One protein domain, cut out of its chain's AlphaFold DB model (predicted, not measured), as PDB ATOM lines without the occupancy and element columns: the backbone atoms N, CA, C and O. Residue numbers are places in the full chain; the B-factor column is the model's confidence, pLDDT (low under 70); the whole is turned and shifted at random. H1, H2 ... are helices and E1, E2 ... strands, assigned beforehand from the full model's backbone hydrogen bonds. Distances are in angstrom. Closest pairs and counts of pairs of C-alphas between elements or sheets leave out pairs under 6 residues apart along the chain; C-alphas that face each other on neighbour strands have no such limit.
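AT A GLANCE: This is residues 15 to 105 and 190 to 274 of the 275 residues of an uncharacterized protein of Planctomycetes bacterium (UniProt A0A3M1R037). A twisted sheet of four strands lies between helices in three layers, helices on both faces of the sheet: the helical hairpin H1 H2 covers one face of E1, E4, E5 and E6, and H4 packs on the other. The strand hairpin E2 E3 extends to one side of this body with H5 packed on E3, and H3 lies beyond H4, crosswise to it. The printed part has 176 residues with five named helices and six named strands, in the order H1 H2 E1 H3 E2 E3 E4 E5 E6 H4 H5, and its class is mixed, helices and strands. The larger sheet, E1 E4 E5 E6, is mixed; the smaller, E2 E3, is antiparallel. The whole is compact, with a radius of gyration of the C-alphas of 16.2 A and spans of 44, 41 and 31 A.

HOW THE PARTS SIT: H1, residues 23 to 38, touches H2, residues 43 to 55, with its residues 24 to 31 alone; the closest C-alphas are those of Ala 24 and Ala 53, 6.2 A apart. This helical hairpin has a shallow tilt of 17 degrees, opposite ways. E1, residues 63 to 66, is parallel to E4, residues 217 to 222, with N 64 and O 218 at 2.9 A. H3, residues 92 to 105, is close to but not clearly touching H4, residues 247 to 257: the closest C-alphas, of Arg 98 and Met 252, are 7.1 A apart, and their lines are about perpendicular at 75 degrees. E2, residues 193 to 199, and E3, residues 206 to 212, form a hairpin, with N 196 and O 209 at 2.8 A. E4, E5, residues 229 to 235, and E6, residues 240 to 246, form a meander, each strand the antiparallel neighbour of the one before, with N 219 and O 233 at 2.8 A and N 232 and O 243 at 2.9 A. H1 is on this sheet. H2 is on it at a height over the sheet of 9.4 A, and H4 is on the opposite face from H2. The closest C-alphas of E2 and H4, those of Gly 193 and Trp 257, are 4.7 A apart. Those of E3 and H5, residues 266 to 272, are Val 210 and Val 266, 7.3 A apart. Every O i to N i+4 pair is within hydrogen-bond range in H1, H2, H3 and H4, and 2 of 3 are in H5.

IN THESE COORDINATES: H1 begins at C-alpha 23, (-56.248, 18.234, -31.612), and is 22.6 A long; H2 is 18.6 A and H3 20.2 A. E2 is 20.0 A, E5 19.9 A and E6 19.6 A long. H5 ends at C-alpha 272, (-19.408, 25.119, -15.109).

THE WHOLE: The C-alphas of Asn 21 and Gly 202, the two farthest apart, are 48.4 A apart. Residues 106 to 189 are not printed, and C-alphas 105 and 190 are 20.1 A apart across this cut. The link from E1 to H3, residues 67 to 91, is long. Mean pLDDT of the printed part is 83.2; 32 residues are under 70, among them 15 to 25 and 31 to 42.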
ATOM      1  N   VAL A  15     -52.655  15.495 -17.775       51.06
ATOM      2  CA  VAL A  15     -51.935  16.395 -18.650       51.06
ATOM      3  C   VAL A  15     -51.823  17.680 -17.858       51.06
ATOM      4  O   VAL A  15     -52.846  18.287 -17.540       51.06
ATOM      5  N   PHE A  16     -50.607  18.042 -17.468       52.31
ATOM      6  CA  PHE A  16     -50.390  19.379 -16.944       52.31
ATOM      7  C   PHE A  16     -50.549  20.325 -18.148       52.31
ATOM      8  O   PHE A  16     -49.804  20.227 -19.122       52.31
ATOM      9  N   ASP A  17     -51.604  21.140 -18.107       53.09
ATOM     10  CA  ASP A  17     -51.869  22.316 -18.951       53.09
ATOM     11  C   ASP A  17     -52.330  22.175 -20.415       53.09
ATOM     12  O   ASP A  17     -52.564  23.204 -21.043       53.09
ATOM     13  N   VAL A  18     -52.593  20.987 -20.978       55.44
ATOM     14  CA  VAL A  18     -53.202  20.940 -22.331       55.44
ATOM     15  C   VAL A  18     -54.723  21.080 -22.254       55.44
ATOM     16  O   VAL A  18     -55.382  20.231 -21.641       55.44
ATOM     17  N   PRO A  19     -55.326  22.086 -22.917       60.84
ATOM     18  CA  PRO A  19     -56.774  22.210 -22.976       60.84
ATOM     19  C   PRO A  19     -57.383  20.950 -23.601       60.84
ATOM     20  O   PRO A  19     -56.972  20.519 -24.683       60.84
ATOM     21  N   ALA A  20     -58.400  20.384 -22.945       64.38
ATOM     22  CA  ALA A  20     -59.027  19.111 -23.324       64.38
ATOM     23  C   ALA A  20     -59.595  19.068 -24.760       64.38
ATOM     24  O   ALA A  20     -59.884  17.985 -25.261       64.38
ATOM     25  N   ASN A  21     -59.735  20.226 -25.412       66.38
ATOM     26  CA  ASN A  21     -60.318  20.390 -26.744       66.38
ATOM     27  C   ASN A  21     -59.278  20.642 -27.853       66.38
ATOM     28  O   ASN A  21     -59.648  21.059 -28.948       66.38
ATOM     29  N   THR A  22     -57.983  20.453 -27.589       66.94
ATOM     30  CA  THR A  22     -56.956  20.603 -28.631       66.94
ATOM     31  C   THR A  22     -56.815  19.316 -29.458       66.94
ATOM     32  O   THR A  22     -56.861  18.222 -28.896       66.94
ATOM     33  N   PRO A  23     -56.559  19.403 -30.780       68.94
ATOM     34  CA  PRO A  23     -56.248  18.234 -31.612       68.94
ATOM     35  C   PRO A  23     -55.071  17.410 -31.061       68.94
ATOM     36  O   PRO A  23     -55.042  16.184 -31.177       68.94
ATOM     37  N   ALA A  24     -54.126  18.086 -30.397       67.06
ATOM     38  CA  ALA A  24     -53.010  17.463 -29.701       67.06
ATOM     39  C   ALA A  24     -53.467  16.502 -28.591       67.06
ATOM     40  O   ALA A  24     -52.888  15.428 -28.448       67.06
ATOM     41  N   ALA A  25     -54.527  16.837 -27.846       67.69
ATOM     42  CA  ALA A  25     -55.056  15.998 -26.773       67.69
ATOM     43  C   ALA A  25     -55.657  14.679 -27.290       67.69
ATOM     44  O   ALA A  25     -55.499  13.641 -26.642       67.69
ATOM     45  N   ASP A  26     -56.302  14.687 -28.460       70.38
ATOM     46  CA  ASP A  26     -56.890  13.480 -29.051       70.38
ATOM     47  C   ASP A  26     -55.826  12.543 -29.628       70.38
ATOM     48  O   ASP A  26     -55.869  11.336 -29.377       70.38
ATOM     49  N   VAL A  27     -54.819  13.077 -30.326       69.19
ATOM     50  CA  VAL A  27     -53.687  12.263 -30.801       69.19
ATOM     51  C   VAL A  27     -52.861  11.756 -29.625       69.19
ATOM     52  O   VAL A  27     -52.478  10.587 -29.625       69.19
ATOM     53  N   LEU A  28     -52.646  12.576 -28.591       67.88
ATOM     54  CA  LEU A  28     -52.024  12.131 -27.347       67.88
ATOM     55  C   LEU A  28     -52.814  10.971 -26.746       67.88
ATOM     56  O   LEU A  28     -52.219   9.970 -26.365       67.88
ATOM     57  N   ARG A  29     -54.143  11.088 -26.648       69.12
ATOM     58  CA  ARG A  29     -54.989  10.020 -26.110       69.12
ATOM     59  C   ARG A  29     -54.816   8.743 -26.923       69.12
ATOM     60  O   ARG A  29     -54.575   7.697 -26.336       69.12
ATOM     61  N   HIS A  30     -54.839   8.837 -28.249       71.12
ATOM     62  CA  HIS A  30     -54.645   7.690 -29.136       71.12
ATOM     63  C   HIS A  30     -53.258   7.052 -28.984       71.12
ATOM     64  O   HIS A  30     -53.118   5.831 -28.950       71.12
ATOM     65  N   VAL A  31     -52.223   7.880 -28.840       69.12
ATOM     66  CA  VAL A  31     -50.852   7.437 -28.598       69.12
ATOM     67  C   VAL A  31     -50.748   6.775 -27.224       69.12
ATOM     68  O   VAL A  31     -50.231   5.666 -27.144       69.12
ATOM     69  N   LEU A  32     -51.303   7.370 -26.163       67.81
ATOM     70  CA  LEU A  32     -51.347   6.817 -24.800       67.81
ATOM     71  C   LEU A  32     -52.177   5.524 -24.700       67.81
ATOM     72  O   LEU A  32     -51.826   4.610 -23.955       67.81
ATOM     73  N   GLU A  33     -53.247   5.393 -25.478       69.75
ATOM     74  CA  GLU A  33     -54.019   4.153 -25.605       69.75
ATOM     75  C   GLU A  33     -53.216   3.069 -26.345       69.75
ATOM     76  O   GLU A  33     -53.198   1.897 -25.940       69.75
ATOM     77  N   ALA A  34     -52.469   3.451 -27.386       66.88
ATOM     78  CA  ALA A  34     -51.513   2.564 -28.041       66.88
ATOM     79  C   ALA A  34     -50.375   2.145 -27.084       66.88
ATOM     80  O   ALA A  34     -50.018   0.965 -27.049       66.88
ATOM     81  N   PHE A  35     -49.873   3.063 -26.248       64.31
ATOM     82  CA  PHE A  35     -48.920   2.789 -25.164       64.31
ATOM     83  C   PHE A  35     -49.477   1.747 -24.192       64.31
ATOM     84  O   PHE A  35     -48.803   0.763 -23.890       64.31
ATOM     85  N   HIS A  36     -50.718   1.923 -23.728       63.31
ATOM     86  CA  HIS A  36     -51.329   1.024 -22.750       63.31
ATOM     87  C   HIS A  36     -51.554  -0.388 -23.310       63.31
ATOM     88  O   HIS A  36     -51.344  -1.381 -22.613       63.31
ATOM     89  N   SER A  37     -51.949  -0.494 -24.582       67.94
ATOM     90  CA  SER A  37     -52.229  -1.784 -25.222       67.94
ATOM     91  C   SER A  37     -50.969  -2.557 -25.629       67.94
ATOM     92  O   SER A  37     -50.958  -3.788 -25.545       67.94
ATOM     93  N   ARG A  38     -49.897  -1.871 -26.054       62.78
ATOM     94  CA  ARG A  38     -48.685  -2.517 -26.597       62.78
ATOM     95  C   ARG A  38     -47.495  -2.523 -25.638       62.78
ATOM     96  O   ARG A  38     -46.680  -3.441 -25.712       62.78
ATOM     97  N   GLY A  39     -47.427  -1.602 -24.679       55.62
ATOM     98  CA  GLY A  39     -46.347  -1.509 -23.691       55.62
ATOM     99  C   GLY A  39     -45.171  -0.624 -24.089       55.62
ATOM    100  O   GLY A  39     -44.451  -0.171 -23.208       55.62
ATOM    101  N   GLU A  40     -45.006  -0.364 -25.382       57.88
ATOM    102  CA  GLU A  40     -44.061   0.596 -25.948       57.88
ATOM    103  C   GLU A  40     -44.735   1.256 -27.156       57.88
ATOM    104  O   GLU A  40     -45.468   0.584 -27.900       57.88
ATOM    105  N   PRO A  41     -44.530   2.561 -27.372       56.72
ATOM    106  CA  PRO A  41     -45.011   3.200 -28.575       56.72
ATOM    107  C   PRO A  41     -44.140   2.703 -29.738       56.72
ATOM    108  O   PRO A  41     -42.926   2.540 -29.587       56.72
ATOM    109  N   PRO A  42     -44.701   2.520 -30.943       63.78
ATOM    110  CA  PRO A  42     -43.861   2.537 -32.127       63.78
ATOM    111  C   PRO A  42     -43.107   3.871 -32.104       63.78
ATOM    112  O   PRO A  42     -43.748   4.922 -32.065       63.78
ATOM    113  N   SER A  43     -41.773   3.840 -32.113       71.12
ATOM    114  CA  SER A  43     -40.925   5.043 -32.056       71.12
ATOM    115  C   SER A  43     -41.385   6.125 -33.041       71.12
ATOM    116  O   SER A  43     -41.427   7.302 -32.704       71.12
ATOM    117  N   HIS A  44     -41.848   5.711 -34.220       73.81
ATOM    118  CA  HIS A  44     -42.443   6.585 -35.228       73.81
ATOM    119  C   HIS A  44     -43.693   7.350 -34.749       73.81
ATOM    120  O   HIS A  44     -43.807   8.544 -35.000       73.81
ATOM    121  N   ALA A  45     -44.629   6.694 -34.056       76.81
ATOM    122  CA  ALA A  45     -45.861   7.331 -33.582       76.81
ATOM    123  C   ALA A  45     -45.586   8.344 -32.463       76.81
ATOM    124  O   ALA A  45     -46.191   9.413 -32.437       76.81
ATOM    125  N   LEU A  46     -44.637   8.032 -31.573       79.81
ATOM    126  CA  LEU A  46     -44.198   8.969 -30.538       79.81
ATOM    127  C   LEU A  46     -43.540  10.206 -31.155       79.81
ATOM    128  O   LEU A  46     -43.883  11.323 -30.787       79.81
ATOM    129  N   MET A  47     -42.644  10.017 -32.126       78.81
ATOM    130  CA  MET A  47     -41.993  11.134 -32.816       78.81
ATOM    131  C   MET A  47     -42.987  11.980 -33.617       78.81
ATOM    132  O   MET A  47     -42.868  13.199 -33.633       78.81
ATOM    133  N   GLN A  48     -43.994  11.360 -34.236       82.50
ATOM    134  CA  GLN A  48     -45.065  12.085 -34.922       82.50
ATOM    135  C   GLN A  48     -45.898  12.925 -33.945       82.50
ATOM    136  O   GLN A  48     -46.227  14.070 -34.246       82.50
ATOM    137  N   PHE A  49     -46.207  12.380 -32.765       82.44
ATOM    138  CA  PHE A  49     -46.875  13.132 -31.707       82.44
ATOM    139  C   PHE A  49     -46.028  14.314 -31.229       82.44
ATOM    140  O   PHE A  49     -46.538  15.425 -31.151       82.44
ATOM    141  N   VAL A  50     -44.742  14.083 -30.959       83.38
ATOM    142  CA  VAL A  50     -43.794  15.132 -30.564       83.38
ATOM    143  C   VAL A  50     -43.739  16.240 -31.613       83.38
ATOM    144  O   VAL A  50     -43.873  17.404 -31.259       83.38
ATOM    145  N   ALA A  51     -43.600  15.893 -32.895       85.50
ATOM    146  CA  ALA A  51     -43.558  16.871 -33.980       85.50
ATOM    147  C   ALA A  51     -44.827  17.737 -34.010       85.50
ATOM    148  O   ALA A  51     -44.748  18.959 -34.032       85.50
ATOM    149  N   MET A  52     -45.998  17.107 -33.916       85.00
ATOM    150  CA  MET A  52     -47.276  17.817 -33.892       85.00
ATOM    151  C   MET A  52     -47.464  18.655 -32.612       85.00
ATOM    152  O   MET A  52     -48.039  19.740 -32.665       85.00
ATOM    153  N   ALA A  53     -46.971  18.188 -31.462       83.38
ATOM    154  CA  ALA A  53     -46.984  18.959 -30.221       83.38
ATOM    155  C   ALA A  53     -46.082  20.201 -30.327       83.38
ATOM    156  O   ALA A  53     -46.484  21.279 -29.911       83.38
ATOM    157  N   LEU A  54     -44.910  20.088 -30.954       85.75
ATOM    158  CA  LEU A  54     -43.999  21.219 -31.171       85.75
ATOM    159  C   LEU A  54     -44.544  22.273 -32.149       85.75
ATOM    160  O   LEU A  54     -44.130  23.434 -32.096       85.75
ATOM    161  N   GLU A  55     -45.462  21.890 -33.038       87.62
ATOM    162  CA  GLU A  55     -46.169  22.812 -33.935       87.62
ATOM    163  C   GLU A  55     -47.319  23.560 -33.238       87.62
ATOM    164  O   GLU A  55     -47.733  24.621 -33.704       87.62
ATOM    165  N   SER A  56     -47.820  23.038 -32.114       83.56
ATOM    166  CA  SER A  56     -48.934  23.616 -31.360       83.56
ATOM    167  C   SER A  56     -48.423  24.525 -30.233       83.56
ATOM    168  O   SER A  56     -47.863  24.015 -29.264       83.56
ATOM    169  N   PRO A  57     -48.672  25.851 -30.271       80.94
ATOM    170  CA  PRO A  57     -48.225  26.774 -29.221       80.94
ATOM    171  C   PRO A  57     -48.705  26.371 -27.822       80.94
ATOM    172  O   PRO A  57     -47.955  26.481 -26.859       80.94
ATOM    173  N   ASP A  58     -49.926  25.833 -27.735       77.75
ATOM    174  CA  ASP A  58     -50.559  25.411 -26.480       77.75
ATOM    175  C   ASP A  58     -49.955  24.128 -25.883       77.75
ATOM    176  O   ASP A  58     -50.258  23.771 -24.748       77.75
ATOM    177  N   ALA A  59     -49.144  23.395 -26.649       73.81
ATOM    178  CA  ALA A  59     -48.493  22.171 -26.185       73.81
ATOM    179  C   ALA A  59     -47.042  22.408 -25.737       73.81
ATOM    180  O   ALA A  59     -46.428  21.510 -25.160       73.81
ATOM    181  N   LEU A  60     -46.494  23.606 -25.961       78.62
ATOM    182  CA  LEU A  60     -45.184  23.979 -25.440       78.62
ATOM    183  C   LEU A  60     -45.265  24.157 -23.921       78.62
ATOM    184  O   LEU A  60     -46.148  24.838 -23.406       78.62
ATOM    185  N   GLY A  61     -44.353  23.519 -23.191       74.25
ATOM    186  CA  GLY A  61     -44.360  23.503 -21.725       74.25
ATOM    187  C   GLY A  61     -45.266  22.443 -21.118       74.25
ATOM    188  O   GLY A  61     -45.129  22.160 -19.926       74.25
ATOM    189  N   ALA A  62     -46.113  21.801 -21.925       76.06
ATOM    190  CA  ALA A  62     -46.944  20.704 -21.467       76.06
ATOM    191  C   ALA A  62     -46.094  19.498 -21.051       76.06
ATOM    192  O   ALA A  62     -45.099  19.135 -21.692       76.06
ATOM    193  N   VAL A  63     -46.539  18.848 -19.979       80.38
ATOM    194  CA  VAL A  63     -45.984  17.583 -19.501       80.38
ATOM    195  C   VAL A  63     -47.012  16.488 -19.730       80.38
ATOM    196  O   VAL A  63     -48.145  16.552 -19.245       80.38
ATOM    197  N   PHE A  64     -46.583  15.433 -20.415       80.00
ATOM    198  CA  PHE A  64     -47.410  14.269 -20.691       80.00
ATOM    199  C   PHE A  64     -46.937  13.069 -19.881       80.00
ATOM    200  O   PHE A  64     -45.908  12.482 -20.204       80.00
ATOM    201  N   VAL A  65     -47.693  12.672 -18.853       79.00
ATOM    202  CA  VAL A  65     -47.361  11.490 -18.041       79.00
ATOM    203  C   VAL A  65     -48.317  10.333 -18.340       79.00
ATOM    204  O   VAL A  65     -49.477  10.312 -17.922       79.00
ATOM    205  N   GLY A  66     -47.817   9.332 -19.061       75.12
ATOM    206  CA  GLY A  66     -48.480   8.061 -19.332       75.12
ATOM    207  C   GLY A  66     -48.215   7.031 -18.234       75.12
ATOM    208  O   GLY A  66     -47.388   6.137 -18.409       75.12
ATOM    209  N   SER A  67     -48.920   7.140 -17.106       71.19
ATOM    210  CA  SER A  67     -48.848   6.183 -15.991       71.19
ATOM    211  C   SER A  67     -50.243   5.844 -15.458       71.19
ATOM    212  O   SER A  67     -51.077   6.749 -15.381       71.19
ATOM    213  N   PRO A  68     -50.524   4.582 -15.065       66.75
ATOM    214  CA  PRO A  68     -51.732   4.259 -14.301       66.75
ATOM    215  C   PRO A  68     -51.724   4.920 -12.913       66.75
ATOM    216  O   PRO A  68     -52.775   5.326 -12.426       66.75
ATOM    217  N   ASP A  69     -50.530   5.072 -12.335       70.50
ATOM    218  CA  ASP A  69     -50.271   5.746 -11.065       70.50
ATOM    219  C   ASP A  69     -49.292   6.901 -11.357       70.50
ATOM    220  O   ASP A  69     -48.070   6.695 -11.334       70.50
ATOM    221  N   PRO A  70     -49.765   8.076 -11.816       68.25
ATOM    222  CA  PRO A  70     -48.888   9.229 -12.003       68.25
ATOM    223  C   PRO A  70     -48.296   9.678 -10.651       68.25
ATOM    224  O   PRO A  70     -48.890   9.390  -9.606       68.25
ATOM    225  N   PRO A  71     -47.133  10.359 -10.654       69.88
ATOM    226  CA  PRO A  71     -46.648  11.051  -9.461       69.88
ATOM    227  C   PRO A  71     -47.732  12.009  -8.938       69.88
ATOM    228  O   PRO A  71     -48.584  12.445  -9.710       69.88
ATOM    229  N   SER A  72     -47.730  12.263  -7.623       69.12
ATOM    230  CA  SER A  72     -48.808  12.977  -6.919       69.12
ATOM    231  C   SER A  72     -49.247  14.249  -7.650       69.12
ATOM    232  O   SER A  72     -48.409  14.992  -8.149       69.12
ATOM    233  N   ASN A  73     -50.552  14.539  -7.665       64.19
ATOM    234  CA  ASN A  73     -51.092  15.765  -8.263       64.19
ATOM    235  C   ASN A  73     -50.546  17.043  -7.601       64.19
ATOM    236  O   ASN A  73     -50.610  18.112  -8.204       64.19
ATOM    237  N   ASP A  74     -50.010  16.922  -6.388       79.56
ATOM    238  CA  ASP A  74     -49.549  18.025  -5.552       79.56
ATOM    239  C   ASP A  74     -48.054  18.320  -5.772       79.56
ATOM    240  O   ASP A  74     -47.292  18.513  -4.825       79.56
ATOM    241  N   LEU A  75     -47.601  18.322  -7.032       85.94
ATOM    242  CA  LEU A  75     -46.226  18.706  -7.356       85.94
ATOM    243  C   LEU A  75     -46.019  20.191  -7.050       85.94
ATOM    244  O   LEU A  75     -46.510  21.062  -7.769       85.94
ATOM    245  N   VAL A  76     -45.239  20.488  -6.012       89.69
ATOM    246  CA  VAL A  76     -44.817  21.860  -5.722       89.69
ATOM    247  C   VAL A  76     -43.641  22.215  -6.644       89.69
ATOM    248  O   VAL A  76     -42.600  21.547  -6.587       89.69
ATOM    249  N   PRO A  77     -43.771  23.243  -7.507       92.75
ATOM    250  CA  PRO A  77     -42.679  23.680  -8.369       92.75
ATOM    251  C   PRO A  77     -41.497  24.168  -7.532       92.75
ATOM    252  O   PRO A  77     -41.681  24.803  -6.494       92.75
ATOM    253  N   ILE A  78     -40.271  23.957  -8.016       93.69
ATOM    254  CA  ILE A  78     -39.084  24.511  -7.352       93.69
ATOM    255  C   ILE A  78     -39.102  26.035  -7.517       93.69
ATOM    256  O   ILE A  78     -38.946  26.538  -8.629       93.69
ATOM    257  N   GLN A  79     -39.311  26.779  -6.431       93.44
ATOM    258  CA  GLN A  79     -39.432  28.246  -6.473       93.44
ATOM    259  C   GLN A  79     -38.101  28.981  -6.271       93.44
ATOM    260  O   GLN A  79     -38.006  30.171  -6.569       93.44
ATOM    261  N   ALA A  80     -37.076  28.291  -5.770       92.56
ATOM    262  CA  ALA A  80     -35.760  28.863  -5.514       92.56
ATOM    263  C   ALA A  80     -34.783  28.551  -6.660       92.56
ATOM    264  O   ALA A  80     -34.807  27.438  -7.192       92.56
ATOM    265  N   PRO A  81     -33.905  29.493  -7.045       92.69
ATOM    266  CA  PRO A  81     -32.856  29.213  -8.015       92.69
ATOM    267  C   PRO A  81     -31.885  28.170  -7.452       92.69
ATOM    268  O   PRO A  81     -31.507  28.226  -6.282       92.69
ATOM    269  N   PHE A  82     -31.463  27.230  -8.296       93.56
ATOM    270  CA  PHE A  82     -30.479  26.211  -7.947       93.56
ATOM    271  C   PHE A  82     -29.501  25.988  -9.104       93.56
ATOM    272  O   PHE A  82     -29.833  26.190 -10.273       93.56
ATOM    273  N   GLU A  83     -28.277  25.592  -8.764       93.38
ATOM    274  CA  GLU A  83     -27.259  25.205  -9.745       93.38
ATOM    275  C   GLU A  83     -27.651  23.905 -10.455       93.38
ATOM    276  O   GLU A  83     -28.264  23.051  -9.814       93.38
ATOM    277  N   PRO A  84     -27.247  23.695 -11.722       95.06
ATOM    278  CA  PRO A  84     -27.507  22.448 -12.429       95.06
ATOM    279  C   PRO A  84     -27.099  21.222 -11.604       95.06
ATOM    280  O   PRO A  84     -25.954  21.113 -11.161       95.06
ATOM    281  N   ARG A  85     -28.036  20.293 -11.387       95.56
ATOM    282  CA  ARG A  85     -27.792  19.050 -10.633       95.56
ATOM    283  C   ARG A  85     -27.967  17.840 -11.540       95.56
ATOM    284  O   ARG A  85     -28.904  17.842 -12.331       95.56
ATOM    285  N   PRO A  86     -27.132  16.793 -11.451       95.38
ATOM    286  CA  PRO A  86     -27.373  15.560 -12.190       95.38
ATOM    287  C   PRO A  86     -28.775  15.010 -11.906       95.38
ATOM    288  O   PRO A  86     -29.193  14.927 -10.754       95.38
ATOM    289  N   LEU A  87     -29.495  14.622 -12.957       95.69
ATOM    290  CA  LEU A  87     -30.699  13.804 -12.850       95.69
ATOM    291  C   LEU A  87     -30.251  12.360 -12.597       95.69
ATOM    292  O   LEU A  87     -30.157  11.549 -13.525       95.69
ATOM    293  N   ASP A  88     -29.830  12.110 -11.364       92.12
ATOM    294  CA  ASP A  88     -29.389  10.812 -10.868       92.12
ATOM    295  C   ASP A  88     -29.703  10.727  -9.373       92.12
ATOM    296  O   ASP A  88     -29.113  11.446  -8.567       92.12
ATOM    297  N   GLU A  89     -30.623   9.843  -8.993       90.31
ATOM    298  CA  GLU A  89     -30.997   9.620  -7.587       90.31
ATOM    299  C   GLU A  89     -29.837   9.127  -6.708       90.31
ATOM    300  O   GLU A  89     -29.926   9.153  -5.480       90.31
ATOM    301  N   LEU A  90     -28.743   8.676  -7.325       86.88
ATOM    302  CA  LEU A  90     -27.530   8.249  -6.641       86.88
ATOM    303  C   LEU A  90     -26.567   9.400  -6.341       86.88
ATOM    304  O   LEU A  90     -25.599   9.193  -5.605       86.88
ATOM    305  N   ASP A  91     -26.786  10.575  -6.929       89.44
ATOM    306  CA  ASP A  91     -25.909  11.725  -6.766       89.44
ATOM    307  C   ASP A  91     -26.210  12.477  -5.458       89.44
ATOM    308  O   ASP A  91     -27.356  12.791  -5.127       89.44
ATOM    309  N   HIS A  92     -25.163  12.812  -4.701       89.50
ATOM    310  CA  HIS A  92     -25.306  13.501  -3.415       89.50
ATOM    311  C   HIS A  92     -25.990  14.871  -3.553       89.50
ATOM    312  O   HIS A  92     -26.777  15.277  -2.693       89.50
ATOM    313  N   SER A  93     -25.701  15.602  -4.631       92.19
ATOM    314  CA  SER A  93     -26.274  16.927  -4.860       92.19
ATOM    315  C   SER A  93     -27.757  16.857  -5.234       92.19
ATOM    316  O   SER A  93     -28.530  17.718  -4.811       92.19
ATOM    317  N   PHE A  94     -28.174  15.788  -5.922       94.31
ATOM    318  CA  PHE A  94     -29.583  15.479  -6.165       94.31
ATOM    319  C   PHE A  94     -30.323  15.193  -4.852       94.31
ATOM    320  O   PHE A  94     -31.359  15.802  -4.581       94.31
ATOM    321  N   ILE A  95     -29.766  14.321  -3.999       90.94
ATOM    322  CA  ILE A  95     -30.361  13.963  -2.699       90.94
ATOM    323  C   ILE A  95     -30.500  15.202  -1.805       90.94
ATOM    324  O   ILE A  95     -31.545  15.411  -1.192       90.94
ATOM    325  N   THR A  96     -29.472  16.053  -1.771       93.00
ATOM    326  CA  THR A  96     -29.484  17.298  -0.987       93.00
ATOM    327  C   THR A  96     -30.608  18.232  -1.443       93.00
ATOM    328  O   THR A  96     -31.351  18.746  -0.608       93.00
ATOM    329  N   LEU A  97     -30.766  18.419  -2.760       94.25
ATOM    330  CA  LEU A  97     -31.833  19.248  -3.324       94.25
ATOM    331  C   LEU A  97     -33.219  18.681  -2.987       94.25
ATOM    332  O   LEU A  97     -34.076  19.415  -2.501       94.25
ATOM    333  N   ARG A  98     -33.425  17.374  -3.196       94.19
ATOM    334  CA  ARG A  98     -34.688  16.689  -2.886       94.19
ATOM    335  C   ARG A  98     -35.059  16.841  -1.410       94.19
ATOM    336  O   ARG A  98     -36.178  17.235  -1.101       94.19
ATOM    337  N   ASN A  99     -34.125  16.564  -0.502       92.19
ATOM    338  CA  ASN A  99     -34.379  16.639   0.937       92.19
ATOM    339  C   ASN A  99     -34.700  18.068   1.385       92.19
ATOM    340  O   ASN A  99     -35.587  18.252   2.214       92.19
ATOM    341  N   GLY A 100     -34.032  19.076   0.813       91.50
ATOM    342  CA  GLY A 100     -34.348  20.480   1.078       91.50
ATOM    343  C   GLY A 100     -35.777  20.857   0.670       91.50
ATOM    344  O   GLY A 100     -36.458  21.566   1.410       91.50
ATOM    345  N   LEU A 101     -36.263  20.334  -0.462       90.44
ATOM    346  CA  LEU A 101     -37.647  20.538  -0.902       90.44
ATOM    347  C   LEU A 101     -38.645  19.837   0.025       90.44
ATOM    348  O   LEU A 101     -39.576  20.479   0.504       90.44
ATOM    349  N   LEU A 102     -38.417  18.561   0.347       88.38
ATOM    350  CA  LEU A 102     -39.302  17.798   1.236       88.38
ATOM    351  C   LEU A 102     -39.394  18.420   2.636       88.38
ATOM    352  O   LEU A 102     -40.479  18.499   3.206       88.38
ATOM    353  N   GLN A 103     -38.281  18.926   3.174       86.69
ATOM    354  CA  GLN A 103     -38.275  19.634   4.457       86.69
ATOM    355  C   GLN A 103     -39.094  20.926   4.407       86.69
ATOM    356  O   GLN A 103     -39.806  21.227   5.361       86.69
ATOM    357  N   SER A 104     -39.027  21.672   3.298       83.88
ATOM    358  CA  SER A 104     -39.827  22.890   3.128       83.88
ATOM    359  C   SER A 104     -41.334  22.611   3.037       83.88
ATOM    360  O   SER A 104     -42.140  23.428   3.482       83.88
ATOM    361  N   GLU A 105     -41.721  21.437   2.530       81.56
ATOM    362  CA  GLU A 105     -43.117  20.984   2.483       81.56
ATOM    363  C   GLU A 105     -43.613  20.508   3.859       81.56
ATOM    364  O   GLU A 105     -44.753  20.773   4.238       81.56
ATOM    365  N   VAL A 190     -32.326  21.592 -14.308       96.50
ATOM    366  CA  VAL A 190     -32.198  23.047 -14.258       96.50
ATOM    367  C   VAL A 190     -33.579  23.652 -13.995       96.50
ATOM    368  O   VAL A 190     -34.586  23.022 -14.321       96.50
ATOM    369  N   PRO A 191     -33.670  24.849 -13.397       95.62
ATOM    370  CA  PRO A 191     -34.956  25.515 -13.240       95.62
ATOM    371  C   PRO A 191     -35.640  25.715 -14.599       95.62
ATOM    372  O   PRO A 191     -35.010  26.160 -15.550       95.62
ATOM    373  N   GLY A 192     -36.918  25.358 -14.705       94.62
ATOM    374  CA  GLY A 192     -37.730  25.595 -15.898       94.62
ATOM    375  C   GLY A 192     -37.358  24.738 -17.110       94.62
ATOM    376  O   GLY A 192     -37.753  25.075 -18.226       94.62
ATOM    377  N   GLY A 193     -36.598  23.654 -16.930       95.06
ATOM    378  CA  GLY A 193     -36.185  22.824 -18.055       95.06
ATOM    379  C   GLY A 193     -35.269  21.662 -17.693       95.06
ATOM    380  O   GLY A 193     -35.250  21.158 -16.569       95.06
ATOM    381  N   LEU A 194     -34.493  21.233 -18.682       96.44
ATOM    382  CA  LEU A 194     -33.515  20.159 -18.562       96.44
ATOM    383  C   LEU A 194     -32.275  20.491 -19.399       96.44
ATOM    384  O   LEU A 194     -32.388  20.923 -20.540       96.44
ATOM    385  N   LEU A 195     -31.086  20.233 -18.862       96.12
ATOM    386  CA  LEU A 195     -29.829  20.331 -19.598       96.12
ATOM    387  C   LEU A 195     -29.336  18.937 -19.996       96.12
ATOM    388  O   LEU A 195     -29.157  18.056 -19.155       96.12
ATOM    389  N   LEU A 196     -29.059  18.755 -21.281       94.75
ATOM    390  CA  LEU A 196     -28.386  17.587 -21.826       94.75
ATOM    391  C   LEU A 196     -26.930  17.930 -22.140       94.75
ATOM    392  O   LEU A 196     -26.640  18.791 -22.969       94.75
ATOM    393  N   MET A 197     -26.010  17.211 -21.508       92.69
ATOM    394  CA  MET A 197     -24.584  17.293 -21.804       92.69
ATOM    395  C   MET A 197     -24.145  16.049 -22.559       92.69
ATOM    396  O   MET A 197     -24.153  14.953 -22.004       92.69
ATOM    397  N   SER A 198     -23.719  16.206 -23.805       90.31
ATOM    398  CA  SER A 198     -23.185  15.107 -24.613       90.31
ATOM    399  C   SER A 198     -21.689  15.306 -24.873       90.31
ATOM    400  O   SER A 198     -21.234  16.439 -25.039       90.31
ATOM    401  N   PRO A 199     -20.872  14.240 -24.867       84.69
ATOM    402  CA  PRO A 199     -19.447  14.381 -25.142       84.69
ATOM    403  C   PRO A 199     -19.238  14.853 -26.585       84.69
ATOM    404  O   PRO A 199     -19.831  14.308 -27.518       84.69
ATOM    405  N   ARG A 200     -18.368  15.844 -26.806       83.94
ATOM    406  CA  ARG A 200     -18.021  16.269 -28.166       83.94
ATOM    407  C   ARG A 200     -16.939  15.351 -28.730       83.94
ATOM    408  O   ARG A 200     -15.850  15.240 -28.175       83.94
ATOM    409  N   ARG A 201     -17.201  14.711 -29.873       75.75
ATOM    410  CA  ARG A 201     -16.232  13.801 -30.511       75.75
ATOM    411  C   ARG A 201     -14.886  14.496 -30.759       75.75
ATOM    412  O   ARG A 201     -14.842  15.554 -31.381       75.75
ATOM    413  N   GLY A 202     -13.797  13.864 -30.315       77.38
ATOM    414  CA  GLY A 202     -12.429  14.358 -30.517       77.38
ATOM    415  C   GLY A 202     -12.055  15.568 -29.656       77.38
ATOM    416  O   GLY A 202     -11.075  16.240 -29.960       77.38
ATOM    417  N   SER A 203     -12.829  15.865 -28.611       80.00
ATOM    418  CA  SER A 203     -12.601  16.980 -27.695       80.00
ATOM    419  C   SER A 203     -12.902  16.549 -26.260       80.00
ATOM    420  O   SER A 203     -13.732  15.674 -26.031       80.00
ATOM    421  N   THR A 204     -12.251  17.183 -25.286       80.06
ATOM    422  CA  THR A 204     -12.602  17.063 -23.859       80.06
ATOM    423  C   THR A 204     -13.798  17.937 -23.474       80.06
ATOM    424  O   THR A 204     -14.325  17.812 -22.375       80.06
ATOM    425  N   LYS A 205     -14.236  18.824 -24.379       84.75
ATOM    426  CA  LYS A 205     -15.390  19.708 -24.175       84.75
ATOM    427  C   LYS A 205     -16.714  18.955 -24.316       84.75
ATOM    428  O   LYS A 205     -16.832  18.027 -25.118       84.75
ATOM    429  N   TRP A 206     -17.727  19.435 -23.607       87.25
ATOM    430  CA  TRP A 206     -19.102  18.960 -23.709       87.25
ATOM    431  C   TRP A 206     -19.896  19.800 -24.715       87.25
ATOM    432  O   TRP A 206     -19.677  21.003 -24.847       87.25
ATOM    433  N   ASN A 207     -20.809  19.157 -25.438       89.88
ATOM    434  CA  ASN A 207     -21.899  19.821 -26.138       89.88
ATOM    435  C   ASN A 207     -23.050  19.979 -25.142       89.88
ATOM    436  O   ASN A 207     -23.477  18.993 -24.536       89.88
ATOM    437  N   LEU A 208     -23.522  21.208 -24.969       93.44
ATOM    438  CA  LEU A 208     -24.579  21.557 -24.028       93.44
ATOM    439  C   LEU A 208     -25.838  21.888 -24.814       93.44
ATOM    440  O   LEU A 208     -25.786  22.710 -25.727       93.44
ATOM    441  N   HIS A 209     -26.948  21.262 -24.448       94.62
ATOM    442  CA  HIS A 209     -28.250  21.535 -25.037       94.62
ATOM    443  C   HIS A 209     -29.286  21.728 -23.937       94.62
ATOM    444  O   HIS A 209     -29.485  20.835 -23.113       94.62
ATOM    445  N   VAL A 210     -29.918  22.899 -23.899       96.12
ATOM    446  CA  VAL A 210     -30.923  23.243 -22.889       96.12
ATOM    447  C   VAL A 210     -32.306  23.084 -23.498       96.12
ATOM    448  O   VAL A 210     -32.670  23.811 -24.417       96.12
ATOM    449  N   PHE A 211     -33.090  22.172 -22.938       95.56
ATOM    450  CA  PHE A 211     -34.513  22.056 -23.207       95.56
ATOM    451  C   PHE A 211     -35.269  23.018 -22.287       95.56
ATOM    452  O   PHE A 211     -35.551  22.690 -21.132       95.56
ATOM    453  N   ASP A 212     -35.562  24.220 -22.783       95.56
ATOM    454  CA  ASP A 212     -36.461  25.168 -22.111       95.56
ATOM    455  C   ASP A 212     -37.894  24.646 -22.217       95.56
ATOM    456  O   ASP A 212     -38.370  24.378 -23.326       95.56
ATOM    457  N   ARG A 213     -38.606  24.546 -21.087       93.75
ATOM    458  CA  ARG A 213     -40.014  24.134 -21.070       93.75
ATOM    459  C   ARG A 213     -40.858  24.917 -22.070       93.75
ATOM    460  O   ARG A 213     -41.714  24.343 -22.713       93.75
ATOM    461  N   ARG A 214     -40.599  26.211 -22.268       92.62
ATOM    462  CA  ARG A 214     -41.399  27.080 -23.149       92.62
ATOM    463  C   ARG A 214     -41.239  26.766 -24.633       92.62
ATOM    464  O   ARG A 214     -42.034  27.246 -25.431       92.62
ATOM    465  N   ALA A 215     -40.202  26.024 -25.004       93.38
ATOM    466  CA  ALA A 215     -39.881  25.677 -26.386       93.38
ATOM    467  C   ALA A 215     -39.772  24.161 -26.608       93.38
ATOM    468  O   ALA A 215     -39.465  23.723 -27.715       93.38
ATOM    469  N   SER A 216     -40.033  23.373 -25.565       93.62
ATOM    470  CA  SER A 216     -39.823  21.931 -25.554       93.62
ATOM    471  C   SER A 216     -41.058  21.206 -25.037       93.62
ATOM    472  O   SER A 216     -41.890  21.760 -24.317       93.62
ATOM    473  N   VAL A 217     -41.140  19.925 -25.372       91.25
ATOM    474  CA  VAL A 217     -42.171  19.007 -24.897       91.25
ATOM    475  C   VAL A 217     -41.511  17.920 -24.060       91.25
ATOM    476  O   VAL A 217     -40.489  17.360 -24.464       91.25
ATOM    477  N   LEU A 218     -42.114  17.602 -22.911       92.69
ATOM    478  CA  LEU A 218     -41.682  16.517 -22.034       92.69
ATOM    479  C   LEU A 218     -42.752  15.426 -21.971       92.69
ATOM    480  O   LEU A 218     -43.907  15.671 -21.618       92.69
ATOM    481  N   ILE A 219     -42.353  14.198 -22.279       90.62
ATOM    482  CA  ILE A 219     -43.199  13.008 -22.222       90.62
ATOM    483  C   ILE A 219     -42.548  12.013 -21.273       90.62
ATOM    484  O   ILE A 219     -41.383  11.678 -21.432       90.62
ATOM    485  N   ALA A 220     -43.302  11.497 -20.314       89.69
ATOM    486  CA  ALA A 220     -42.885  10.425 -19.425       89.69
ATOM    487  C   ALA A 220     -43.883   9.273 -19.529       89.69
ATOM    488  O   ALA A 220     -45.091   9.491 -19.479       89.69
ATOM    489  N   TYR A 221     -43.415   8.037 -19.646       85.75
ATOM    490  CA  TYR A 221     -44.289   6.863 -19.639       85.75
ATOM    491  C   TYR A 221     -43.664   5.711 -18.864       85.75
ATOM    492  O   TYR A 221     -42.446   5.601 -18.768       85.75
ATOM    493  N   VAL A 222     -44.500   4.847 -18.290       82.75
ATOM    494  CA  VAL A 222     -44.031   3.710 -17.481       82.75
ATOM    495  C   VAL A 222     -43.386   2.636 -18.355       82.75
ATOM    496  O   VAL A 222     -43.950   2.232 -19.373       82.75
ATOM    497  N   ILE A 223     -42.249   2.103 -17.905       80.69
ATOM    498  CA  ILE A 223     -41.612   0.934 -18.520       80.69
ATOM    499  C   ILE A 223     -42.413  -0.317 -18.151       80.69
ATOM    500  O   ILE A 223     -42.600  -0.650 -16.976       80.69
ATOM    501  N   ARG A 224     -42.899  -1.045 -19.162       73.50
ATOM    502  CA  ARG A 224     -43.764  -2.209 -18.942       73.50
ATOM    503  C   ARG A 224     -43.084  -3.257 -18.058       73.50
ATOM    504  O   ARG A 224     -41.981  -3.713 -18.329       73.50
ATOM    505  N   GLY A 225     -43.804  -3.694 -17.025       72.06
ATOM    506  CA  GLY A 225     -43.345  -4.745 -16.113       72.06
ATOM    507  C   GLY A 225     -42.365  -4.274 -15.036       72.06
ATOM    508  O   GLY A 225     -41.985  -5.085 -14.197       72.06
ATOM    509  N   VAL A 226     -42.000  -2.987 -15.009       75.38
ATOM    510  CA  VAL A 226     -41.072  -2.430 -14.018       75.38
ATOM    511  C   VAL A 226     -41.758  -1.300 -13.249       75.38
ATOM    512  O   VAL A 226     -41.885  -0.178 -13.729       75.38
ATOM    513  N   LYS A 227     -42.222  -1.598 -12.030       77.56
ATOM    514  CA  LYS A 227     -42.830  -0.589 -11.149       77.56
ATOM    515  C   LYS A 227     -41.789   0.467 -10.754       77.56
ATOM    516  O   LYS A 227     -40.678   0.103 -10.371       77.56
ATOM    517  N   GLY A 228     -42.170   1.746 -10.804       78.62
ATOM    518  CA  GLY A 228     -41.299   2.870 -10.430       78.62
ATOM    519  C   GLY A 228     -40.193   3.161 -11.449       78.62
ATOM    520  O   GLY A 228     -39.158   3.716 -11.098       78.62
ATOM    521  N   ALA A 229     -40.370   2.729 -12.699       84.25
ATOM    522  CA  ALA A 229     -39.446   3.015 -13.783       84.25
ATOM    523  C   ALA A 229     -40.193   3.663 -14.940       84.25
ATOM    524  O   ALA A 229     -41.234   3.166 -15.379       84.25
ATOM    525  N   TYR A 230     -39.631   4.753 -15.440       88.00
ATOM    526  CA  TYR A 230     -40.222   5.556 -16.493       88.00
ATOM    527  C   TYR A 230     -39.199   5.768 -17.592       88.00
ATOM    528  O   TYR A 230     -38.020   5.935 -17.306       88.00
ATOM    529  N   THR A 231     -39.644   5.807 -18.836       88.38
ATOM    530  CA  THR A 231     -38.863   6.404 -19.911       88.38
ATOM    531  C   THR A 231     -39.354   7.828 -20.090       88.38
ATOM    532  O   THR A 231     -40.550   8.069 -20.274       88.38
ATOM    533  N   VAL A 232     -38.424   8.772 -20.030       92.38
ATOM    534  CA  VAL A 232     -38.666  10.168 -20.367       92.38
ATOM    535  C   VAL A 232     -38.135  10.444 -21.757       92.38
ATOM    536  O   VAL A 232     -37.038  10.013 -22.101       92.38
ATOM    537  N   VAL A 233     -38.916  11.177 -22.536       91.75
ATOM    538  CA  VAL A 233     -38.565  11.723 -23.838       91.75
ATOM    539  C   VAL A 233     -38.766  13.225 -23.776       91.75
ATOM    540  O   VAL A 233     -39.840  13.702 -23.420       91.75
ATOM    541  N   VAL A 234     -37.721  13.961 -24.121       93.88
ATOM    542  CA  VAL A 234     -37.745  15.412 -24.251       93.88
ATOM    543  C   VAL A 234     -37.385  15.771 -25.681       93.88
ATOM    544  O   VAL A 234     -36.534  15.117 -26.294       93.88
ATOM    545  N   ALA A 235     -38.051  16.776 -26.228       92.56
ATOM    546  CA  ALA A 235     -37.755  17.245 -27.566       92.56
ATOM    547  C   ALA A 235     -38.086  18.721 -27.733       92.56
ATOM    548  O   ALA A 235     -39.059  19.215 -27.162       92.56
ATOM    549  N   ASP A 236     -37.299  19.380 -28.569       93.81
ATOM    550  CA  ASP A 236     -37.589  20.676 -29.162       93.81
ATOM    551  C   ASP A 236     -37.496  20.568 -30.695       93.81
ATOM    552  O   ASP A 236     -37.535  19.471 -31.261       93.81
ATOM    553  N   ARG A 237     -37.418  21.709 -31.385       89.50
ATOM    554  CA  ARG A 237     -37.352  21.757 -32.853       89.50
ATOM    555  C   ARG A 237     -36.098  21.107 -33.435       89.50
ATOM    556  O   ARG A 237     -36.162  20.608 -34.556       89.50
ATOM    557  N   ASP A 238     -34.992  21.127 -32.702       90.38
ATOM    558  CA  ASP A 238     -33.670  20.784 -33.224       90.38
ATOM    559  C   ASP A 238     -33.151  19.459 -32.652       90.38
ATOM    560  O   ASP A 238     -32.405  18.740 -33.320       90.38
ATOM    561  N   HIS A 239     -33.543  19.115 -31.425       91.56
ATOM    562  CA  HIS A 239     -33.011  17.982 -30.683       91.56
ATOM    563  C   HIS A 239     -34.111  17.179 -29.995       91.56
ATOM    564  O   HIS A 239     -35.120  17.698 -29.523       91.56
ATOM    565  N   SER A 240     -33.870  15.877 -29.869       91.06
ATOM    566  CA  SER A 240     -34.651  14.997 -29.010       91.06
ATOM    567  C   SER A 240     -33.737  14.059 -28.238       91.06
ATOM    568  O   SER A 240     -32.663  13.669 -28.705       91.06
ATOM    569  N   ALA A 241     -34.152  13.709 -27.027       91.31
ATOM    570  CA  ALA A 241     -33.417  12.804 -26.167       91.31
ATOM    571  C   ALA A 241     -34.383  11.958 -25.342       91.31
ATOM    572  O   ALA A 241     -35.467  12.404 -24.971       91.31
ATOM    573  N   SER A 242     -33.973  10.731 -25.031       90.94
ATOM    574  CA  SER A 242     -34.735   9.842 -24.161       90.94
ATOM    575  C   SER A 242     -33.845   9.169 -23.130       90.94
ATOM    576  O   SER A 242     -32.721   8.776 -23.454       90.94
ATOM    577  N   ARG A 243     -34.355   8.983 -21.914       90.50
ATOM    578  CA  ARG A 243     -33.657   8.271 -20.843       90.50
ATOM    579  C   ARG A 243     -34.645   7.565 -19.923       90.50
ATOM    580  O   ARG A 243     -35.687   8.114 -19.579       90.50
ATOM    581  N   ASP A 244     -34.264   6.370 -19.483       89.00
ATOM    582  CA  ASP A 244     -34.958   5.669 -18.408       89.00
ATOM    583  C   ASP A 244     -34.557   6.252 -17.052       89.00
ATOM    584  O   ASP A 244     -33.363   6.337 -16.738       89.00
ATOM    585  N   ILE A 245     -35.555   6.614 -16.255       91.69
ATOM    586  CA  ILE A 245     -35.420   7.237 -14.941       91.69
ATOM    587  C   ILE A 245     -36.312   6.546 -13.897       91.69
ATOM    588  O   ILE A 245     -37.163   5.709 -14.229       91.69
ATOM    589  N   THR A 246     -36.093   6.833 -12.618       89.88
ATOM    590  CA  THR A 246     -36.961   6.373 -11.520       89.88
ATOM    591  C   THR A 246     -38.165   7.267 -11.289       89.88
ATOM    592  O   THR A 246     -38.302   8.333 -11.884       89.88
ATOM    593  N   ASP A 247     -39.068   6.803 -10.430       89.62
ATOM    594  CA  ASP A 247     -40.152   7.607  -9.869       89.62
ATOM    595  C   ASP A 247     -39.631   8.874  -9.182       89.62
ATOM    596  O   ASP A 247     -40.164   9.954  -9.417       89.62
ATOM    597  N   VAL A 248     -38.562   8.763  -8.391       91.06
ATOM    598  CA  VAL A 248     -37.970   9.905  -7.681       91.06
ATOM    599  C   VAL A 248     -37.270  10.879  -8.625       91.06
ATOM    600  O   VAL A 248     -37.414  12.092  -8.481       91.06
ATOM    601  N   GLU A 249     -36.536  10.374  -9.616       95.00
ATOM    602  CA  GLU A 249     -35.961  11.214 -10.670       95.00
ATOM    603  C   GLU A 249     -37.055  11.921 -11.476       95.00
ATOM    604  O   GLU A 249     -36.925  13.110 -11.765       95.00
ATOM    605  N   LEU A 250     -38.147  11.219 -11.802       94.75
ATOM    606  CA  LEU A 250     -39.280  11.805 -12.511       94.75
ATOM    607  C   LEU A 250     -39.930  12.913 -11.683       94.75
ATOM    608  O   LEU A 250     -40.136  13.994 -12.219       94.75
ATOM    609  N   ASP A 251     -40.214  12.685 -10.400       93.62
ATOM    610  CA  ASP A 251     -40.797  13.694  -9.505       93.62
ATOM    611  C   ASP A 251     -39.970  14.990  -9.498       93.62
ATOM    612  O   ASP A 251     -40.478  16.073  -9.800       93.62
ATOM    613  N   MET A 252     -38.661  14.867  -9.272       95.44
ATOM    614  CA  MET A 252     -37.739  16.003  -9.272       95.44
ATOM    615  C   MET A 252     -37.649  16.689 -10.637       95.44
ATOM    616  O   MET A 252     -37.617  17.920 -10.706       95.44
ATOM    617  N   LEU A 253     -37.638  15.913 -11.725       96.12
ATOM    618  CA  LEU A 253     -37.665  16.450 -13.081       96.12
ATOM    619  C   LEU A 253     -38.935  17.248 -13.339       96.12
ATOM    620  O   LEU A 253     -38.845  18.359 -13.849       96.12
ATOM    621  N   LEU A 254     -40.098  16.718 -12.968       94.25
ATOM    622  CA  LEU A 254     -41.360  17.412 -13.164       94.25
ATOM    623  C   LEU A 254     -41.383  18.718 -12.373       94.25
ATOM    624  O   LEU A 254     -41.669  19.752 -12.965       94.25
ATOM    625  N   ARG A 255     -40.990  18.707 -11.093       94.44
ATOM    626  CA  ARG A 255     -40.907  19.912 -10.244       94.44
ATOM    627  C   ARG A 255     -39.956  20.972 -10.799       94.44
ATOM    628  O   ARG A 255     -40.267  22.165 -10.740       94.44
ATOM    629  N   ALA A 256     -38.810  20.554 -11.337       95.75
ATOM    630  CA  ALA A 256     -37.870  21.442 -12.015       95.75
ATOM    631  C   ALA A 256     -38.466  21.993 -13.321       95.75
ATOM    632  O   ALA A 256     -38.393  23.195 -13.564       95.75
ATOM    633  N   TRP A 257     -39.125  21.143 -14.110       95.50
ATOM    634  CA  TRP A 257     -39.759  21.498 -15.379       95.50
ATOM    635  C   TRP A 257     -40.900  22.502 -15.203       95.50
ATOM    636  O   TRP A 257     -40.999  23.462 -15.958       95.50
ATOM    637  N   ILE A 258     -41.746  22.341 -14.182       92.94
ATOM    638  CA  ILE A 258     -42.843  23.281 -13.899       92.94
ATOM    639  C   ILE A 258     -42.391  24.533 -13.127       92.94
ATOM    640  O   ILE A 258     -43.196  25.445 -12.926       92.94
ATOM    641  N   SER A 259     -41.114  24.623 -12.732       94.44
ATOM    642  CA  SER A 259     -40.564  25.784 -12.019       94.44
ATOM    643  C   SER A 259     -40.842  27.094 -12.772       94.44
ATOM    644  O   SER A 259     -40.631  27.163 -13.984       94.44
ATOM    645  N   PRO A 260     -41.296  28.164 -12.088       93.50
ATOM    646  CA  PRO A 260     -41.537  29.461 -12.720       93.50
ATOM    647  C   PRO A 260     -40.252  30.142 -13.211       93.50
ATOM    648  O   PRO A 260     -40.326  31.036 -14.057       93.50
ATOM    649  N   LEU A 261     -39.098  29.731 -12.685       94.88
ATOM    650  CA  LEU A 261     -37.802  30.319 -12.990       94.88
ATOM    651  C   LEU A 261     -37.343  29.931 -14.404       94.88
ATOM    652  O   LEU A 261     -37.587  28.802 -14.833       94.88
ATOM    653  N   PRO A 262     -36.689  30.844 -15.141       92.44
ATOM    654  CA  PRO A 262     -36.108  30.509 -16.433       92.44
ATOM    655  C   PRO A 262     -34.877  29.601 -16.264       92.44
ATOM    656  O   PRO A 262     -34.189  29.692 -15.238       92.44
ATOM    657  N   PRO A 263     -34.559  28.774 -17.274       91.88
ATOM    658  CA  PRO A 263     -33.305  28.038 -17.290       91.88
ATOM    659  C   PRO A 263     -32.106  28.995 -17.350       91.88
ATOM    660  O   PRO A 263     -32.219  30.102 -17.879       91.88
ATOM    661  N   PRO A 264     -30.950  28.598 -16.792       89.94
ATOM    662  CA  PRO A 264     -29.734  29.398 -16.852       89.94
ATOM    663  C   PRO A 264     -29.228  29.521 -18.294       89.94
ATOM    664  O   PRO A 264     -29.315  28.573 -19.076       89.94
ATOM    665  N   ASP A 265     -28.637  30.673 -18.615       89.38
ATOM    666  CA  ASP A 265     -28.055  30.921 -19.935       89.38
ATOM    667  C   ASP A 265     -26.948  29.909 -20.261       89.38
ATOM    668  O   ASP A 265     -26.121  29.554 -19.413       89.38
ATOM    669  N   VAL A 266     -26.887  29.490 -21.529       82.12
ATOM    670  CA  VAL A 266     -25.912  28.504 -22.029       82.12
ATOM    671  C   VAL A 266     -24.465  28.942 -21.765       82.12
ATOM    672  O   VAL A 266     -23.602  28.106 -21.508       82.12
ATOM    673  N   GLU A 267     -24.199  30.248 -21.770       84.06
ATOM    674  CA  GLU A 267     -22.878  30.822 -21.494       84.06
ATOM    675  C   GLU A 267     -22.413  30.529 -20.061       84.06
ATOM    676  O   GLU A 267     -21.296  30.053 -19.863       84.06
ATOM    677  N   ARG A 268     -23.298  30.695 -19.069       83.81
ATOM    678  CA  ARG A 268     -23.009  30.352 -17.666       83.81
ATOM    679  C   ARG A 268     -22.823  28.852 -17.480       83.81
ATOM    680  O   ARG A 268     -21.993  28.414 -16.690       83.81
ATOM    681  N   LEU A 269     -23.587  28.049 -18.218       83.44
ATOM    682  CA  LEU A 269     -23.450  26.595 -18.194       83.44
ATOM    683  C   LEU A 269     -22.106  26.139 -18.772       83.44
ATOM    684  O   LEU A 269     -21.516  25.193 -18.260       83.44
ATOM    685  N   ALA A 270     -21.595  26.817 -19.802       80.56
ATOM    686  CA  ALA A 270     -20.300  26.493 -20.387       80.56
ATOM    687  C   ALA A 270     -19.155  26.652 -19.373       80.56
ATOM    688  O   ALA A 270     -18.278  25.787 -19.320       80.56
ATOM    689  N   GLU A 271     -19.197  27.689 -18.530       81.12
ATOM    690  CA  GLU A 271     -18.206  27.927 -17.471       81.12
ATOM    691  C   GLU A 271     -18.146  26.775 -16.459       81.12
ATOM    692  O   GLU A 271     -17.059  26.312 -16.117       81.12
ATOM    693  N   LEU A 272     -19.305  26.237 -16.059       74.06
ATOM    694  CA  LEU A 272     -19.408  25.119 -15.109       74.06
ATOM    695  C   LEU A 272     -18.831  23.801 -15.642       74.06
ATOM    696  O   LEU A 272     -18.561  22.883 -14.874       74.06
ATOM    697  N   THR A 273     -18.664  23.686 -16.959       71.56
ATOM    698  CA  THR A 273     -18.174  22.461 -17.612       71.56
ATOM    699  C   THR A 273     -16.708  22.537 -18.025       71.56
ATOM    700  O   THR A 273     -16.171  21.564 -18.556       71.56
ATOM    701  N   ALA A 274     -16.066  23.690 -17.808       65.50
ATOM    702  CA  ALA A 274     -14.653  23.908 -18.100       65.50
ATOM    703  C   ALA A 274     -13.714  23.423 -16.978       65.50
ATOM    704  O   ALA A 274     -12.508  23.325 -17.212       65.50
TER     705      ALA A 274